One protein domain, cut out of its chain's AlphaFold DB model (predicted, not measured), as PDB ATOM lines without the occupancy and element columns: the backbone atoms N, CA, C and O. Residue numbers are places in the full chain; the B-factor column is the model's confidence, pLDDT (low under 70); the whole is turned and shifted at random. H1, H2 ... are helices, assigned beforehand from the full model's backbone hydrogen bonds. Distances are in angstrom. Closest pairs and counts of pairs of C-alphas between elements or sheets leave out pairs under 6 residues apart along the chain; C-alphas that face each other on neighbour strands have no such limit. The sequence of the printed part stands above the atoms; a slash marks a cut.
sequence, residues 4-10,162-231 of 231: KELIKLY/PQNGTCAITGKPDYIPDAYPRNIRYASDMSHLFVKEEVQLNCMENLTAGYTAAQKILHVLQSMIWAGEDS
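What this domain is: This is residues 4 to 10 and 162 to 231 of the 231 residues of an uncharacterized protein of Eisenbergiella massiliensis (UniProt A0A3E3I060). What shape? There is little regular structure: short H1 crosses long helix H2, and residues 162 to 210 loop past H2's start and along its other side. How built? The printed part has 77 residues, under half in two named helices, H1 then H2, and no named strand; its class is all helix. It is elongated, 49 by 27 by 20 A, and only just loose, close to compact, with a radius of gyration of the C-alphas of 14.0 A.

How they stand to each other: Do the helices touch? H2, residues 211 to 229, touches H1, residues 4 to 10, with residues 213 to 220 alone, the same way at a steep tilt of 65 degrees. The closest C-alphas, of Leu 6 and Ile 217, are 5.6 A apart. Backbones? Every O i to N i+4 pair is within hydrogen-bond range in H1, 13 of 15 in H2.

Where its parts are: Where is H2? It runs 27.0 A from C-alpha 211 at (-41.795, -44.571, -17.589). And H1? It begins at C-alpha 4, (-49.460, -38.243, -5.980).

The domain as a whole: Any cut? Residues 11 to 161 are not printed; C-alphas 10 and 162 are 23.1 A apart. Low confidence? Residues 187, 197 to 206 and 226 to 231 have pLDDT under 70.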
ATOM      1  N   LYS A   4     -49.903 -39.645  -6.054       91.94
ATOM      2  CA  LYS A   4     -49.460 -38.243  -5.980       91.94
ATOM      3  C   LYS A   4     -48.521 -37.990  -4.800       91.94
ATOM      4  O   LYS A   4     -47.589 -37.202  -4.923       91.94
ATOM      5  N   GLU A   5     -48.759 -38.652  -3.670       93.00
ATOM      6  CA  GLU A   5     -47.906 -38.545  -2.483       93.00
ATOM      7  C   GLU A   5     -46.572 -39.255  -2.710       93.00
ATOM      8  O   GLU A   5     -45.537 -38.703  -2.353       93.00
ATOM      9  N   LEU A   6     -46.584 -40.417  -3.375       93.50
ATOM     10  CA  LEU A   6     -45.366 -41.132  -3.774       93.50
ATOM     11  C   LEU A   6     -44.500 -40.296  -4.722       93.50
ATOM     12  O   LEU A   6     -43.308 -40.137  -4.483       93.50
ATOM     13  N   ILE A   7     -45.099 -39.700  -5.758       94.69
ATOM     14  CA  ILE A   7     -44.381 -38.811  -6.684       94.69
ATOM     15  C   ILE A   7     -43.828 -37.586  -5.946       94.69
ATOM     16  O   ILE A   7     -42.669 -37.228  -6.135       94.69
ATOM     17  N   LYS A   8     -44.615 -36.970  -5.057       94.62
ATOM     18  CA  LYS A   8     -44.146 -35.836  -4.251       94.62
ATOM     19  C   LYS A   8     -42.986 -36.230  -3.333       94.62
ATOM     20  O   LYS A   8     -42.049 -35.453  -3.168       94.62
ATOM     21  N   LEU A   9     -43.043 -37.413  -2.724       93.81
ATOM     22  CA  LEU A   9     -41.966 -37.927  -1.883       93.81
ATOM     23  C   LEU A   9     -40.693 -38.145  -2.704       93.81
ATOM     24  O   LEU A   9     -39.629 -37.703  -2.279       93.81
ATOM     25  N   TYR A  10     -40.812 -38.739  -3.894       95.62
ATOM     26  CA  TYR A  10     -39.704 -38.871  -4.837       95.62
ATOM     27  C   TYR A  10     -39.063 -37.511  -5.144       95.62
ATOM     28  O   TYR A  10     -37.857 -37.339  -4.969       95.62
ATOM     29  N   PRO A 162     -38.949 -42.381 -26.822       94.62
ATOM     30  CA  PRO A 162     -40.038 -41.974 -27.692       94.62
ATOM     31  C   PRO A 162     -41.324 -41.788 -26.883       94.62
ATOM     32  O   PRO A 162     -41.687 -42.636 -26.070       94.62
ATOM     33  N   GLN A 163     -42.071 -40.720 -27.158       93.25
ATOM     34  CA  GLN A 163     -43.437 -40.581 -26.652       93.25
ATOM     35  C   GLN A 163     -44.366 -41.474 -27.478       93.25
ATOM     36  O   GLN A 163     -44.900 -41.062 -28.505       93.25
ATOM     37  N   ASN A 164     -44.498 -42.730 -27.059       92.50
ATOM     38  CA  ASN A 164     -45.235 -43.776 -27.772       92.50
ATOM     39  C   ASN A 164     -46.623 -44.063 -27.166       92.50
ATOM     40  O   ASN A 164     -47.295 -44.989 -27.617       92.50
ATOM     41  N   GLY A 165     -47.067 -43.291 -26.167       89.56
ATOM     42  CA  GLY A 165     -48.405 -43.423 -25.596       89.56
ATOM     43  C   GLY A 165     -48.739 -42.374 -24.536       89.56
ATOM     44  O   GLY A 165     -47.979 -41.441 -24.279       89.56
ATOM     45  N   THR A 166     -49.902 -42.545 -23.907       91.31
ATOM     46  CA  THR A 166     -50.378 -41.699 -22.806       91.31
ATOM     47  C   THR A 166     -50.203 -42.431 -21.480       91.31
ATOM     48  O   THR A 166     -50.719 -43.528 -21.283       91.31
ATOM     49  N   CYS A 167     -49.505 -41.809 -20.533       92.25
ATOM     50  CA  CYS A 167     -49.294 -42.355 -19.199       92.25
ATOM     51  C   CYS A 167     -50.613 -42.425 -18.416       92.25
ATOM     52  O   CYS A 167     -51.181 -41.391 -18.063       92.25
ATOM     53  N   ALA A 168     -51.047 -43.627 -18.034       90.75
ATOM     54  CA  ALA A 168     -52.295 -43.843 -17.293       90.75
ATOM     55  C   ALA A 168     -52.332 -43.179 -15.901       90.75
ATOM     56  O   ALA A 168     -53.403 -42.920 -15.359       90.75
ATOM     57  N   ILE A 169     -51.168 -42.885 -15.314       91.56
ATOM     58  CA  ILE A 169     -51.061 -42.262 -13.985       91.56
ATOM     59  C   ILE A 169     -51.247 -40.743 -14.072       91.56
ATOM     60  O   ILE A 169     -51.861 -40.133 -13.197       91.56
ATOM     61  N   THR A 170     -50.683 -40.120 -15.108       92.12
ATOM     62  CA  THR A 170     -50.615 -38.654 -15.218       92.12
ATOM     63  C   THR A 170     -51.561 -38.073 -16.263       92.12
ATOM     64  O   THR A 170     -51.833 -36.874 -16.217       92.12
ATOM     65  N   GLY A 171     -52.049 -38.894 -17.198       91.00
ATOM     66  CA  GLY A 171     -52.847 -38.473 -18.350       91.00
ATOM     67  C   GLY A 171     -52.060 -37.693 -19.409       91.00
ATOM     68  O   GLY A 171     -52.672 -37.028 -20.238       91.00
ATOM     69  N   LYS A 172     -50.721 -37.710 -19.366       92.31
ATOM     70  CA  LYS A 172     -49.845 -36.968 -20.290       92.31
ATOM     71  C   LYS A 172     -49.124 -37.909 -21.263       92.31
ATOM     72  O   LYS A 172     -48.884 -39.058 -20.884       92.31
ATOM     73  N   PRO A 173     -48.726 -37.430 -22.458       93.06
ATOM     74  CA  PRO A 173     -47.808 -38.165 -23.328       93.06
ATOM     75  C   PRO A 173     -46.514 -38.525 -22.586       93.06
ATOM     76  O   PRO A 173     -45.935 -37.673 -21.910       93.06
ATOM     77  N   ASP A 174     -46.087 -39.782 -22.680       94.44
ATOM     78  CA  ASP A 174     -44.868 -40.306 -22.048       94.44
ATOM     79  C   ASP A 174     -44.361 -41.526 -22.839       94.44
ATOM     80  O   ASP A 174     -45.030 -42.026 -23.748       94.44
ATOM     81  N   TYR A 175     -43.182 -42.024 -22.482       94.94
ATOM     82  CA  TYR A 175     -42.712 -43.322 -22.946       94.94
ATOM     83  C   TYR A 175     -43.365 -44.445 -22.142       94.94
ATOM     84  O   TYR A 175     -43.253 -44.496 -20.919       94.94
ATOM     85  N   ILE A 176     -44.022 -45.367 -22.829       93.62
ATOM     86  CA  ILE A 176     -44.541 -46.619 -22.299       93.62
ATOM     87  C   ILE A 176     -43.455 -47.690 -22.463       93.62
ATOM     88  O   ILE A 176     -43.168 -48.094 -23.596       93.62
ATOM     89  N   PRO A 177     -42.830 -48.147 -21.363       92.62
ATOM     90  CA  PRO A 177     -41.724 -49.086 -21.432       92.62
ATOM     91  C   PRO A 177     -42.189 -50.508 -21.761       92.62
ATOM     92  O   PRO A 177     -43.276 -50.947 -21.379       92.62
ATOM     93  N   ASP A 178     -41.305 -51.266 -22.411       89.69
ATOM     94  CA  ASP A 178     -41.552 -52.670 -22.763       89.69
ATOM     95  C   ASP A 178     -41.641 -53.608 -21.552       89.69
ATOM     96  O   ASP A 178     -42.224 -54.690 -21.630       89.69
ATOM     97  N   ALA A 179     -41.058 -53.196 -20.431       90.69
ATOM     98  CA  ALA A 179     -41.064 -53.923 -19.176       90.69
ATOM     99  C   ALA A 179     -40.901 -52.949 -18.006       90.69
ATOM    100  O   ALA A 179     -40.342 -51.863 -18.159       90.69
ATOM    101  N   TYR A 180     -41.337 -53.381 -16.825       92.06
ATOM    102  CA  TYR A 180     -41.127 -52.661 -15.573       92.06
ATOM    103  C   TYR A 180     -40.281 -53.503 -14.613       92.06
ATOM    104  O   TYR A 180     -40.319 -54.740 -14.688       92.06
ATOM    105  N   PRO A 181     -39.540 -52.854 -13.700       88.69
ATOM    106  CA  PRO A 181     -38.795 -53.528 -12.647       88.69
ATOM    107  C   PRO A 181     -39.635 -54.535 -11.858       88.69
ATOM    108  O   PRO A 181     -40.809 -54.311 -11.555       88.69
ATOM    109  N   ARG A 182     -38.988 -55.653 -11.524       85.12
ATOM    110  CA  ARG A 182     -39.483 -56.681 -10.600       85.12
ATOM    111  C   ARG A 182     -38.935 -56.450  -9.203       85.12
ATOM    112  O   ARG A 182     -38.065 -55.607  -9.008       85.12
ATOM    113  N   ASN A 183     -39.351 -57.306  -8.277       80.56
ATOM    114  CA  ASN A 183     -38.750 -57.420  -6.954       80.56
ATOM    115  C   ASN A 183     -38.984 -56.171  -6.102       80.56
ATOM    116  O   ASN A 183     -38.064 -55.656  -5.474       80.56
ATOM    117  N   ILE A 184     -40.219 -55.656  -6.122       81.38
ATOM    118  CA  ILE A 184     -40.547 -54.380  -5.479       81.38
ATOM    119  C   ILE A 184     -40.450 -54.479  -3.967       81.38
ATOM    120  O   ILE A 184     -40.084 -53.480  -3.369       81.38
ATOM    121  N   ARG A 185     -40.758 -55.642  -3.361       74.00
ATOM    122  CA  ARG A 185     -40.735 -55.816  -1.896       74.00
ATOM    123  C   ARG A 185     -39.420 -56.346  -1.333       74.00
ATOM    124  O   ARG A 185     -39.103 -55.997  -0.211       74.00
ATOM    125  N   TYR A 186     -38.726 -57.235  -2.041       73.62
ATOM    126  CA  TYR A 186     -37.403 -57.761  -1.678       73.62
ATOM    127  C   TYR A 186     -36.847 -58.611  -2.829       73.62
ATOM    128  O   TYR A 186     -37.561 -58.969  -3.772       73.62
ATOM    129  N   ALA A 187     -35.560 -58.955  -2.751       67.56
ATOM    130  CA  ALA A 187     -34.905 -59.785  -3.755       67.56
ATOM    131  C   ALA A 187     -35.604 -61.151  -3.904       67.56
ATOM    132  O   ALA A 187     -35.766 -61.888  -2.937       67.56
ATOM    133  N   SER A 188     -35.927 -61.532  -5.143       71.06
ATOM    134  CA  SER A 188     -36.549 -62.822  -5.506       71.06
ATOM    135  C   SER A 188     -38.041 -62.971  -5.188       71.06
ATOM    136  O   SER A 188     -38.575 -64.069  -5.336       71.06
ATOM    137  N   ASP A 189     -38.739 -61.903  -4.791       80.25
ATOM    138  CA  ASP A 189     -40.181 -61.980  -4.527       80.25
ATOM    139  C   ASP A 189     -41.046 -61.987  -5.801       80.25
ATOM    140  O   ASP A 189     -42.240 -62.283  -5.734       80.25
ATOM    141  N   MET A 190     -40.443 -61.658  -6.951       79.31
ATOM    142  CA  MET A 190     -41.056 -61.629  -8.281       79.31
ATOM    143  C   MET A 190     -42.283 -60.714  -8.403       79.31
ATOM    144  O   MET A 190     -43.022 -60.799  -9.384       79.31
ATOM    145  N   SER A 191     -42.496 -59.811  -7.444       82.56
ATOM    146  CA  SER A 191     -43.611 -58.871  -7.474       82.56
ATOM    147  C   SER A 191     -43.422 -57.825  -8.569       82.56
ATOM    148  O   SER A 191     -42.314 -57.348  -8.827       82.56
ATOM    149  N   HIS A 192     -44.540 -57.455  -9.188       85.31
ATOM    150  CA  HIS A 192     -44.649 -56.368 -10.148       85.31
ATOM    151  C   HIS A 192     -45.752 -55.423  -9.686       85.31
ATOM    152  O   HIS A 192     -46.849 -55.872  -9.360       85.31
ATOM    153  N   LEU A 193     -45.477 -54.119  -9.687       88.88
ATOM    154  CA  LEU A 193     -46.524 -53.112  -9.497       88.88
ATOM    155  C   LEU A 193     -47.163 -52.707 -10.828       88.88
ATOM    156  O   LEU A 193     -48.368 -52.485 -10.899       88.88
ATOM    157  N   PHE A 194     -46.345 -52.625 -11.877       89.19
ATOM    158  CA  PHE A 194     -46.769 -52.303 -13.233       89.19
ATOM    159  C   PHE A 194     -46.408 -53.460 -14.162       89.19
ATOM    160  O   PHE A 194     -45.337 -54.061 -14.043       89.19
ATOM    161  N   VAL A 195     -47.309 -53.765 -15.091       83.62
ATOM    162  CA  VAL A 195     -47.130 -54.775 -16.137       83.62
ATOM    163  C   VAL A 195     -47.531 -54.164 -17.476       83.62
ATOM    164  O   VAL A 195     -48.379 -53.278 -17.525       83.62
ATOM    165  N   LYS A 196     -46.898 -54.612 -18.563       74.44
ATOM    166  CA  LYS A 196     -47.195 -54.117 -19.914       74.44
ATOM    167  C   LYS A 196     -48.504 -54.679 -20.496       74.44
ATOM    168  O   LYS A 196     -48.895 -54.204 -21.549       74.44
ATOM    169  N   GLU A 197     -49.145 -55.661 -19.845       68.44
ATOM    170  CA  GLU A 197     -50.241 -56.475 -20.405       68.44
ATOM    171  C   GLU A 197     -51.078 -55.753 -21.470       68.44
ATOM    172  O   GLU A 197     -51.774 -54.775 -21.193       68.44
ATOM    173  N   GLU A 198     -50.998 -56.263 -22.700       57.44
ATOM    174  CA  GLU A 198     -51.828 -55.832 -23.818       57.44
ATOM    175  C   GLU A 198     -53.241 -56.378 -23.614       57.44
ATOM    176  O   GLU A 198     -53.662 -57.339 -24.256       57.44
ATOM    177  N   VAL A 199     -53.994 -55.790 -22.690       54.78
ATOM    178  CA  VAL A 199     -55.431 -56.042 -22.634       54.78
ATOM    179  C   VAL A 199     -56.065 -55.254 -23.782       54.78
ATOM    180  O   VAL A 199     -56.579 -54.154 -23.592       54.78
ATOM    181  N   GLN A 200     -56.014 -55.815 -24.996       52.91
ATOM    182  CA  GLN A 200     -56.773 -55.303 -26.137       52.91
ATOM    183  C   GLN A 200     -58.268 -55.534 -25.895       52.91
ATOM    184  O   GLN A 200     -58.864 -56.507 -26.355       52.91
ATOM    185  N   LEU A 201     -58.900 -54.626 -25.158       58.03
ATOM    186  CA  LEU A 201     -60.339 -54.436 -25.269       58.03
ATOM    187  C   LEU A 201     -60.575 -53.650 -26.558       58.03
ATOM    188  O   LEU A 201     -59.972 -52.597 -26.751       58.03
ATOM    189  N   ASN A 202     -61.423 -54.185 -27.442       53.19
ATOM    190  CA  ASN A 202     -61.739 -53.667 -28.780       53.19
ATOM    191  C   ASN A 202     -62.364 -52.254 -28.747       53.19
ATOM    192  O   ASN A 202     -63.544 -52.129 -29.051       53.19
ATOM    193  N   CYS A 203     -61.633 -51.224 -28.301       54.38
ATOM    194  CA  CYS A 203     -61.963 -49.784 -28.323       54.38
ATOM    195  C   CYS A 203     -61.165 -48.930 -27.314       54.38
ATOM    196  O   CYS A 203     -61.364 -47.716 -27.304       54.38
ATOM    197  N   MET A 204     -60.302 -49.496 -26.460       55.75
ATOM    198  CA  MET A 204     -59.578 -48.717 -25.441       55.75
ATOM    199  C   MET A 204     -58.083 -48.631 -25.760       55.75
ATOM    200  O   MET A 204     -57.454 -49.639 -26.074       55.75
ATOM    201  N   GLU A 205     -57.507 -47.429 -25.670       58.16
ATOM    202  CA  GLU A 205     -56.050 -47.262 -25.656       58.16
ATOM    203  C   GLU A 205     -55.456 -48.064 -24.486       58.16
ATOM    204  O   GLU A 205     -56.032 -48.093 -23.395       58.16
ATOM    205  N   ASN A 206     -54.304 -48.714 -24.695       60.06
ATOM    206  CA  ASN A 206     -53.595 -49.437 -23.637       60.06
ATOM    207  C   ASN A 206     -53.155 -48.454 -22.536       60.06
ATOM    208  O   ASN A 206     -52.120 -47.794 -22.641       60.06
ATOM    209  N   LEU A 207     -53.941 -48.368 -21.463       70.19
ATOM    210  CA  LEU A 207     -53.668 -47.523 -20.301       70.19
ATOM    211  C   LEU A 207     -52.582 -48.164 -19.431       70.19
ATOM    212  O   LEU A 207     -52.859 -48.910 -18.494       70.19
ATOM    213  N   THR A 208     -51.330 -47.842 -19.734       87.25
ATOM    214  CA  THR A 208     -50.144 -48.325 -19.014       87.25
ATOM    215  C   THR A 208     -49.381 -47.167 -18.369       87.25
ATOM    216  O   THR A 208     -49.550 -45.995 -18.718       87.25
ATOM    217  N   ALA A 209     -48.585 -47.466 -17.343       92.38
ATOM    218  CA  ALA A 209     -47.856 -46.446 -16.601       92.38
ATOM    219  C   ALA A 209     -46.687 -45.890 -17.429       92.38
ATOM    220  O   ALA A 209     -45.761 -46.606 -17.775       92.38
ATOM    221  N   GLY A 210     -46.673 -44.587 -17.696       94.94
ATOM    222  CA  GLY A 210     -45.512 -43.956 -18.323       94.94
ATOM    223  C   GLY A 210     -44.242 -44.121 -17.483       94.94
ATOM    224  O   GLY A 210     -44.299 -44.119 -16.247       94.94
ATOM    225  N   TYR A 211     -43.105 -44.269 -18.160       95.81
ATOM    226  CA  TYR A 211     -41.795 -44.571 -17.589       95.81
ATOM    227  C   TYR A 211     -41.432 -43.632 -16.441       95.81
ATOM    228  O   TYR A 211     -41.040 -44.091 -15.367       95.81
ATOM    229  N   THR A 212     -41.636 -42.327 -16.633       95.38
ATOM    230  CA  THR A 212     -41.280 -41.314 -15.637       95.38
ATOM    231  C   THR A 212     -42.071 -41.521 -14.347       95.38
ATOM    232  O   THR A 212     -41.501 -41.588 -13.262       95.38
ATOM    233  N   ALA A 213     -43.397 -41.645 -14.446       95.69
ATOM    234  CA  ALA A 213     -44.250 -41.831 -13.274       95.69
ATOM    235  C   ALA A 213     -43.997 -43.184 -12.594       95.69
ATOM    236  O   ALA A 213     -43.947 -43.250 -11.363       95.69
ATOM    237  N   ALA A 214     -43.802 -44.240 -13.389       95.38
ATOM    238  CA  ALA A 214     -43.506 -45.574 -12.893       95.38
ATOM    239  C   ALA A 214     -42.194 -45.598 -12.096       95.38
ATOM    240  O   ALA A 214     -42.212 -46.007 -10.940       95.38
ATOM    241  N   GLN A 215     -41.089 -45.090 -12.653       95.38
ATOM    242  CA  GLN A 215     -39.788 -45.011 -11.972       95.38
ATOM    243  C   GLN A 215     -39.886 -44.285 -10.629       95.38
ATOM    244  O   GLN A 215     -39.462 -44.822  -9.609       95.38
ATOM    245  N   LYS A 216     -40.523 -43.105 -10.592       95.81
ATOM    246  CA  LYS A 216     -40.677 -42.337  -9.344       95.81
ATOM    247  C   LYS A 216     -41.364 -43.143  -8.246       95.81
ATOM    248  O   LYS A 216     -40.909 -43.165  -7.106       95.81
ATOM    249  N   ILE A 217     -42.464 -43.804  -8.596       94.88
ATOM    250  CA  ILE A 217     -43.246 -44.615  -7.661       94.88
ATOM    251  C   ILE A 217     -42.440 -45.835  -7.206       94.88
ATOM    252  O   ILE A 217     -42.343 -46.087  -6.007       94.88
ATOM    253  N   LEU A 218     -41.849 -46.571  -8.148       93.00
ATOM    254  CA  LEU A 218     -41.103 -47.795  -7.867       93.00
ATOM    255  C   LEU A 218     -39.879 -47.521  -6.992       93.00
ATOM    256  O   LEU A 218     -39.678 -48.225  -6.009       93.00
ATOM    257  N   HIS A 219     -39.110 -46.474  -7.287       93.12
ATOM    258  CA  HIS A 219     -37.887 -46.160  -6.547       93.12
ATOM    259  C   HIS A 219     -38.178 -45.730  -5.113       93.12
ATOM    260  O   HIS A 219     -37.446 -46.107  -4.199       93.12
ATOM    261  N   VAL A 220     -39.265 -44.984  -4.889       92.88
ATOM    262  CA  VAL A 220     -39.710 -44.657  -3.529       92.88
ATOM    263  C   VAL A 220     -40.071 -45.930  -2.771       92.88
ATOM    264  O   VAL A 220     -39.588 -46.124  -1.660       92.88
ATOM    265  N   LEU A 221     -40.864 -46.820  -3.369       90.38
ATOM    266  CA  LEU A 221     -41.243 -48.076  -2.720       90.38
ATOM    267  C   LEU A 221     -40.020 -48.949  -2.407       90.38
ATOM    268  O   LEU A 221     -39.887 -49.406  -1.277       90.38
ATOM    269  N   GLN A 222     -39.098 -49.107  -3.357       86.62
ATOM    270  CA  GLN A 222     -37.853 -49.858  -3.165       86.62
ATOM    271  C   GLN A 222     -36.970 -49.247  -2.064       86.62
ATOM    272  O   GLN A 222     -36.428 -49.972  -1.234       86.62
ATOM    273  N   SER A 223     -36.880 -47.912  -1.989       87.25
ATOM    274  CA  SER A 223     -36.103 -47.234  -0.941       87.25
ATOM    275  C   SER A 223     -36.621 -47.493   0.477       87.25
ATOM    276  O   SER A 223     -35.831 -47.582   1.413       87.25
ATOM    277  N   MET A 224     -37.940 -47.665   0.642       84.19
ATOM    278  CA  MET A 224     -38.555 -47.945   1.944       84.19
ATOM    279  C   MET A 224     -38.171 -49.321   2.489       84.19
ATOM    280  O   MET A 224     -38.217 -49.532   3.697       84.19
ATOM    281  N   ILE A 225     -37.796 -50.249   1.611       74.81
ATOM    282  CA  ILE A 225     -37.398 -51.609   1.979       74.81
ATOM    283  C   ILE A 225     -35.916 -51.668   2.302       74.81
ATOM    284  O   ILE A 225     -35.554 -52.231   3.328       74.81
ATOM    285  N   TRP A 226     -35.062 -51.059   1.474       66.31
ATOM    286  CA  TRP A 226     -33.621 -51.043   1.749       66.31
ATOM    287  C   TRP A 226     -33.298 -50.363   3.079       66.31
ATOM    288  O   TRP A 226     -32.434 -50.838   3.805       66.31
ATOM    289  N   ALA A 227     -34.052 -49.328   3.458       57.28
ATOM    290  CA  ALA A 227     -33.926 -48.702   4.774       57.28
ATOM    291  C   ALA A 227     -34.221 -49.652   5.959       57.28
ATOM    292  O   ALA A 227     -33.827 -49.344   7.080       57.28
ATOM    293  N   GLY A 228     -34.917 -50.772   5.732       49.59
ATOM    294  CA  GLY A 228     -35.240 -51.778   6.749       49.59
ATOM    295  C   GLY A 228     -34.332 -53.014   6.755       49.59
ATOM    296  O   GLY A 228     -34.477 -53.846   7.643       49.59
ATOM    297  N   GLU A 229     -33.418 -53.168   5.788       48.94
ATOM    298  CA  GLU A 229     -32.426 -54.263   5.784       48.94
ATOM    299  C   GLU A 229     -31.149 -53.910   6.571       48.94
ATOM    300  O   GLU A 229     -30.403 -54.808   6.956       48.94
ATOM    301  N   ASP A 230     -30.914 -52.621   6.837       36.84
ATOM    302  CA  ASP A 230     -29.771 -52.112   7.611       36.84
ATOM    303  C   ASP A 230     -30.076 -51.959   9.127       36.84
ATOM    304  O   ASP A 230     -29.287 -51.350   9.856       36.84
ATOM    305  N   SER A 231     -31.211 -52.493   9.613       30.84
ATOM    306  CA  SER A 231     -31.651 -52.460  11.026       30.84
ATOM    307  C   SER A 231     -31.659 -53.824  11.703       30.84
ATOM    308  O   SER A 231     -32.243 -54.756  11.105       30.84
TER     309      SER A 231